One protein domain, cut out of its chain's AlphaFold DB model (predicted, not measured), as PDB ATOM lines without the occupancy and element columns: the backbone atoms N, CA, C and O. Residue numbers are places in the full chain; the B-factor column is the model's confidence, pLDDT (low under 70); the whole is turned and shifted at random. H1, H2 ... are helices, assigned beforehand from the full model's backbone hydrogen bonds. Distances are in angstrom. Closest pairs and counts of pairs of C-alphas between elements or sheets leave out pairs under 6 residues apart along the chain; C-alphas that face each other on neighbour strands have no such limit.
ATOM      1  N   ILE A   2     -43.294  -3.700 -28.696       96.94
ATOM      2  CA  ILE A   2     -41.875  -4.015 -28.885       96.94
ATOM      3  C   ILE A   2     -41.651  -5.371 -28.219       96.94
ATOM      4  O   ILE A   2     -42.079  -5.546 -27.083       96.94
ATOM      5  N   GLU A   3     -41.032  -6.314 -28.922       97.38
ATOM      6  CA  GLU A   3     -40.823  -7.682 -28.446       97.38
ATOM      7  C   GLU A   3     -39.388  -8.133 -28.719       97.38
ATOM      8  O   GLU A   3     -38.894  -7.962 -29.829       97.38
ATOM      9  N   HIS A   4     -38.731  -8.727 -27.731       97.12
ATOM     10  CA  HIS A   4     -37.362  -9.226 -27.843       97.12
ATOM     11  C   HIS A   4     -37.236 -10.662 -28.356       97.12
ATOM     12  O   HIS A   4     -36.193 -11.004 -28.909       97.12
ATOM     13  N   ASP A   5     -38.257 -11.497 -28.159       97.75
ATOM     14  CA  ASP A   5     -38.273 -12.887 -28.601       97.75
ATOM     15  C   ASP A   5     -38.885 -12.992 -30.008       97.75
ATOM     16  O   ASP A   5     -40.060 -12.692 -30.236       97.75
ATOM     17  N   GLU A   6     -38.084 -13.432 -30.982       97.81
ATOM     18  CA  GLU A   6     -38.510 -13.551 -32.380       97.81
ATOM     19  C   GLU A   6     -39.666 -14.544 -32.576       97.81
ATOM     20  O   GLU A   6     -40.565 -14.311 -33.395       97.81
ATOM     21  N   ALA A   7     -39.663 -15.653 -31.832       98.38
ATOM     22  CA  ALA A   7     -40.695 -16.677 -31.937       98.38
ATOM     23  C   ALA A   7     -42.025 -16.151 -31.386       98.38
ATOM     24  O   ALA A   7     -43.068 -16.331 -32.023       98.38
ATOM     25  N   TRP A   8     -41.991 -15.434 -30.261       98.12
ATOM     26  CA  TRP A   8     -43.167 -14.777 -29.701       98.12
ATOM     27  C   TRP A   8     -43.680 -13.661 -30.611       98.12
ATOM     28  O   TRP A   8     -44.870 -13.622 -30.930       98.12
ATOM     29  N   ALA A   9     -42.791 -12.807 -31.127       98.00
ATOM     30  CA  ALA A   9     -43.160 -11.761 -32.075       98.00
ATOM     31  C   ALA A   9     -43.849 -12.345 -33.320       98.00
ATOM     32  O   ALA A   9     -44.858 -11.814 -33.788       98.00
ATOM     33  N   THR A  10     -43.331 -13.460 -33.845       98.44
ATOM     34  CA  THR A  10     -43.920 -14.173 -34.987       98.44
ATOM     35  C   THR A  10     -45.301 -14.727 -34.649       98.44
ATOM     36  O   THR A  10     -46.245 -14.511 -35.411       98.44
ATOM     37  N   LEU A  11     -45.446 -15.366 -33.486       98.56
ATOM     38  CA  LEU A  11     -46.722 -15.896 -33.008       98.56
ATOM     39  C   LEU A  11     -47.778 -14.792 -32.880       98.56
ATOM     40  O   LEU A  11     -48.889 -14.945 -33.387       98.56
ATOM     41  N   VAL A  12     -47.446 -13.659 -32.254       98.19
ATOM     42  CA  VAL A  12     -48.401 -12.554 -32.076       98.19
ATOM     43  C   VAL A  12     -48.769 -11.926 -33.422       98.19
ATOM     44  O   VAL A  12     -49.943 -11.654 -33.662       98.19
ATOM     45  N   ARG A  13     -47.815 -11.755 -34.347       98.25
ATOM     46  CA  ARG A  13     -48.110 -11.278 -35.713       98.25
ATOM     47  C   ARG A  13     -49.059 -12.218 -36.458       98.25
ATOM     48  O   ARG A  13     -49.959 -11.745 -37.146       98.25
ATOM     49  N   ASP A  14     -48.886 -13.532 -36.318       98.25
ATOM     50  CA  ASP A  14     -49.802 -14.523 -36.893       98.25
ATOM     51  C   ASP A  14     -51.218 -14.403 -36.307       98.25
ATOM     52  O   ASP A  14     -52.194 -14.539 -37.046       98.25
ATOM     53  N   LEU A  15     -51.346 -14.139 -35.003       98.25
ATOM     54  CA  LEU A  15     -52.641 -13.909 -34.356       98.25
ATOM     55  C   LEU A  15     -53.303 -12.624 -34.864       98.25
ATOM     56  O   LEU A  15     -54.463 -12.662 -35.263       98.25
ATOM     57  N   LEU A  16     -52.562 -11.515 -34.942       98.38
ATOM     58  CA  LEU A  16     -53.076 -10.255 -35.491       98.38
ATOM     59  C   LEU A  16     -53.563 -10.418 -36.938       98.38
ATOM     60  O   LEU A  16     -54.624  -9.900 -37.281       98.38
ATOM     61  N   ARG A  17     -52.841 -11.198 -37.759       97.94
ATOM     62  CA  ARG A  17     -53.255 -11.568 -39.123       97.94
ATOM     63  C   ARG A  17     -54.578 -12.313 -39.159       97.94
ATOM     64  O   ARG A  17     -55.452 -11.985 -39.956       97.94
ATOM     65  N   ARG A  18     -54.722 -13.333 -38.312       98.19
ATOM     66  CA  ARG A  18     -55.931 -14.169 -38.254       98.19
ATOM     67  C   ARG A  18     -57.166 -13.366 -37.856       98.19
ATOM     68  O   ARG A  18     -58.238 -13.632 -38.387       98.19
ATOM     69  N   GLU A  19     -56.989 -12.380 -36.986       98.19
ATOM     70  CA  GLU A  19     -58.062 -11.512 -36.492       98.19
ATOM     71  C   GLU A  19     -58.237 -10.220 -37.319       98.19
ATOM     72  O   GLU A  19     -59.057  -9.377 -36.964       98.19
ATOM     73  N   ALA A  20     -57.490 -10.052 -38.421       97.94
ATOM     74  CA  ALA A  20     -57.503  -8.859 -39.278       97.94
ATOM     75  C   ALA A  20     -57.241  -7.534 -38.523       97.94
ATOM     76  O   ALA A  20     -57.864  -6.509 -38.797       97.94
ATOM     77  N   LEU A  21     -56.307  -7.553 -37.567       98.19
ATOM     78  CA  LEU A  21     -55.943  -6.407 -36.720       98.19
ATOM     79  C   LEU A  21     -54.648  -5.698 -37.150       98.19
ATOM     80  O   LEU A  21     -54.206  -4.769 -36.475       98.19
ATOM     81  N   GLU A  22     -54.022  -6.110 -38.252       95.81
ATOM     82  CA  GLU A  22     -52.730  -5.565 -38.706       95.81
ATOM     83  C   GLU A  22     -52.768  -4.067 -39.036       95.81
ATOM     84  O   GLU A  22     -51.755  -3.385 -38.894       95.81
ATOM     85  N   ASP A  23     -53.935  -3.540 -39.413       95.75
ATOM     86  CA  ASP A  23     -54.116  -2.116 -39.722       95.75
ATOM     87  C   ASP A  23     -54.074  -1.222 -38.470       95.75
ATOM     88  O   ASP A  23     -53.873  -0.013 -38.574       95.75
ATOM     89  N   VAL A  24     -54.271  -1.801 -37.277       96.25
ATOM     90  CA  VAL A  24     -54.359  -1.062 -36.003       96.25
ATOM     91  C   VAL A  24     -53.335  -1.515 -34.965       96.25
ATOM     92  O   VAL A  24     -53.140  -0.836 -33.958       96.25
ATOM     93  N   ALA A  25     -52.660  -2.646 -35.186       96.31
ATOM     94  CA  ALA A  25     -51.687  -3.204 -34.262       96.31
ATOM     95  C   ALA A  25     -50.440  -3.703 -34.996       96.31
ATOM     96  O   ALA A  25     -50.505  -4.503 -35.925       96.31
ATOM     97  N   ARG A  26     -49.273  -3.281 -34.503       95.69
ATOM     98  CA  ARG A  26     -47.967  -3.705 -35.014       95.69
ATOM     99  C   ARG A  26     -47.094  -4.251 -33.894       95.69
ATOM    100  O   ARG A  26     -47.014  -3.667 -32.810       95.69
ATOM    101  N   VAL A  27     -46.399  -5.349 -34.183       96.62
ATOM    102  CA  VAL A  27     -45.359  -5.926 -33.321       96.62
ATOM    103  C   VAL A  27     -44.011  -5.738 -33.997       96.62
ATOM    104  O   VAL A  27     -43.800  -6.222 -35.111       96.62
ATOM    105  N   VAL A  28     -43.103  -5.045 -33.325       96.25
ATOM    106  CA  VAL A  28     -41.724  -4.819 -33.759       96.25
ATOM    107  C   VAL A  28     -40.826  -5.772 -32.982       96.25
ATOM    108  O   VAL A  28     -40.892  -5.810 -31.757       96.25
ATOM    109  N   HIS A  29     -40.017  -6.554 -33.697       97.19
ATOM    110  CA  HIS A  29     -39.035  -7.432 -33.071       97.19
ATOM    111  C   HIS A  29     -37.759  -6.622 -32.826       97.19
ATOM    112  O   HIS A  29     -37.148  -6.148 -33.780       97.19
ATOM    113  N   ALA A  30     -37.393  -6.452 -31.562       97.06
ATOM    114  CA  ALA A  30     -36.235  -5.712 -31.097       97.06
ATOM    115  C   ALA A  30     -35.437  -6.608 -30.135       97.06
ATOM    116  O   ALA A  30     -35.703  -6.600 -28.939       97.06
ATOM    117  N   PRO A  31     -34.474  -7.409 -30.615       97.06
ATOM    118  CA  PRO A  31     -33.716  -8.306 -29.743       97.06
ATOM    119  C   PRO A  31     -32.961  -7.522 -28.661       97.06
ATOM    120  O   PRO A  31     -32.571  -6.370 -28.880       97.06
ATOM    121  N   LEU A  32     -32.735  -8.144 -27.499       96.38
ATOM    122  CA  LEU A  32     -31.949  -7.516 -26.437       96.38
ATOM    123  C   LEU A  32     -30.462  -7.470 -26.815       96.38
ATOM    124  O   LEU A  32     -29.894  -8.456 -27.281       96.38
ATOM    125  N   ALA A  33     -29.828  -6.327 -26.583       94.69
ATOM    126  CA  ALA A  33     -28.431  -6.056 -26.881       94.69
ATOM    127  C   ALA A  33     -27.815  -5.116 -25.829       94.69
ATOM    128  O   ALA A  33     -28.523  -4.378 -25.143       94.69
ATOM    129  N   GLY A  34     -26.484  -5.111 -25.737       92.44
ATOM    130  CA  GLY A  34     -25.740  -4.272 -24.791       92.44
ATOM    131  C   GLY A  34     -25.529  -4.912 -23.414       92.44
ATOM    132  O   GLY A  34     -25.843  -6.082 -23.205       92.44
ATOM    133  N   ASP A  35     -24.955  -4.127 -22.499       90.00
ATOM    134  CA  ASP A  35     -24.678  -4.508 -21.110       90.00
ATOM    135  C   ASP A  35     -24.913  -3.291 -20.180       90.00
ATOM    136  O   ASP A  35     -24.149  -2.322 -20.258       90.00
ATOM    137  N   PRO A  36     -25.982  -3.277 -19.356       90.81
ATOM    138  CA  PRO A  36     -27.016  -4.310 -19.251       90.81
ATOM    139  C   PRO A  36     -27.881  -4.399 -20.527       90.81
ATOM    140  O   PRO A  36     -28.036  -3.401 -21.236       90.81
ATOM    141  N   PRO A  37     -28.455  -5.577 -20.837       94.12
ATOM    142  CA  PRO A  37     -29.183  -5.789 -22.083       94.12
ATOM    143  C   PRO A  37     -30.516  -5.027 -22.121       94.12
ATOM    144  O   PRO A  37     -31.310  -5.082 -21.181       94.12
ATOM    145  N   TRP A  38     -30.769  -4.359 -23.248       96.25
ATOM    146  CA  TRP A  38     -31.993  -3.623 -23.578       96.25
ATOM    147  C   TRP A  38     -32.390  -3.882 -25.039       96.25
ATOM    148  O   TRP A  38     -31.557  -4.305 -25.832       96.25
ATOM    149  N   TYR A  39     -33.626  -3.589 -25.439       96.69
ATOM    150  CA  TYR A  39     -34.049  -3.553 -26.846       96.69
ATOM    151  C   TYR A  39     -33.042  -2.845 -27.782       96.69
ATOM    152  O   TYR A  39     -32.648  -1.697 -27.557       96.69
ATOM    153  N   SER A  40     -32.652  -3.509 -28.872       93.94
ATOM    154  CA  SER A  40     -31.798  -2.920 -29.910       93.94
ATOM    155  C   SER A  40     -32.414  -1.639 -30.480       93.94
ATOM    156  O   SER A  40     -33.546  -1.655 -30.959       93.94
ATOM    157  N   ARG A  41     -31.654  -0.535 -30.469       88.38
ATOM    158  CA  ARG A  41     -32.126   0.786 -30.926       88.38
ATOM    159  C   ARG A  41     -32.475   0.816 -32.408       88.38
ATOM    160  O   ARG A  41     -33.458   1.448 -32.763       88.38
ATOM    161  N   GLU A  42     -31.729   0.085 -33.234       88.31
ATOM    162  CA  GLU A  42     -31.964  -0.008 -34.683       88.31
ATOM    163  C   GLU A  42     -33.380  -0.516 -34.991       88.31
ATOM    164  O   GLU A  42     -34.026  -0.061 -35.928       88.31
ATOM    165  N   ALA A  43     -33.908  -1.419 -34.158       87.50
ATOM    166  CA  ALA A  43     -35.270  -1.920 -34.309       87.50
ATOM    167  C   ALA A  43     -36.341  -0.901 -33.874       87.50
ATOM    168  O   ALA A  43     -37.502  -1.027 -34.253       87.50
ATOM    169  N   LEU A  44     -35.982   0.107 -33.074       89.88
ATOM    170  CA  LEU A  44     -36.910   1.108 -32.533       89.88
ATOM    171  C   LEU A  44     -37.061   2.339 -33.440       89.88
ATOM    172  O   LEU A  44     -37.948   3.165 -33.203       89.88
ATOM    173  N   ASP A  45     -36.244   2.455 -34.489       85.69
ATOM    174  CA  ASP A  45     -36.319   3.544 -35.470       85.69
ATOM    175  C   ASP A  45     -37.627   3.512 -36.276       85.69
ATOM    176  O   ASP A  45     -38.089   4.537 -36.765       85.69
ATOM    177  N   GLU A  46     -38.284   2.353 -36.364       81.12
ATOM    178  CA  GLU A  46     -39.568   2.211 -37.057       81.12
ATOM    179  C   GLU A  46     -40.784   2.603 -36.200       81.12
ATOM    180  O   GLU A  46     -41.925   2.449 -36.643       81.12
ATOM    181  N   LEU A  47     -40.596   3.007 -34.943       91.12
ATOM    182  CA  LEU A  47     -41.691   3.358 -34.034       91.12
ATOM    183  C   LEU A  47     -42.234   4.769 -34.309       91.12
ATOM    184  O   LEU A  47     -41.502   5.605 -34.831       91.12
ATOM    185  N   PRO A  48     -43.503   5.051 -33.957       90.19
ATOM    186  CA  PRO A  48     -44.066   6.390 -34.119       90.19
ATOM    187  C   PRO A  48     -43.251   7.450 -33.364       90.19
ATOM    188  O   PRO A  48     -42.623   7.155 -32.343       90.19
TER     189      PRO A  48
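Overview. This is residues 2 to 48 of the 126 residues of the protein "Class I SAM-dependent methyltransferase" of Thermoleophilaceae bacterium (UniProt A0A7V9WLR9). There is little regular structure here: one long helix, H1, lies along one side of a flat model, and the chain then folds back past it as a long stretch without a named element. That stretch ends in a narrow loop, residues 32 to 39, before the short helix H2. The 47 printed residues hold two named helices, H1 then H2, and no named strand; the class is all helix, with only 17 residues in named elements. The whole is only just loose, close to compact, with a radius of gyration of the C-alphas of 11.8 A and spans of 37 by 23 by 10 A.

Along the chain. Find C-alpha 6 at (-38.510, -13.551, -32.380); from there H1, residues 6 to 18, runs 18.4 A. H2, residues 41 to 44, ends at C-alpha 44, (-36.910, 1.108, -32.533).

Arrangement. H1 and H2 are apart. Residues 2 to 3 pair with 28 to 29, parallel, and 32 to 33 with 38 to 39, antiparallel. In H1 every O i to N i+4 pair is within hydrogen-bond range; H2 is too short for one.

Size, cuts and confidence. Look from Ala 20 to Asp 35: their C-alphas are the two farthest apart, 37.8 A. The 22-residue link is long, the printed part has no cut, and no printed residue is under 70 in pLDDT.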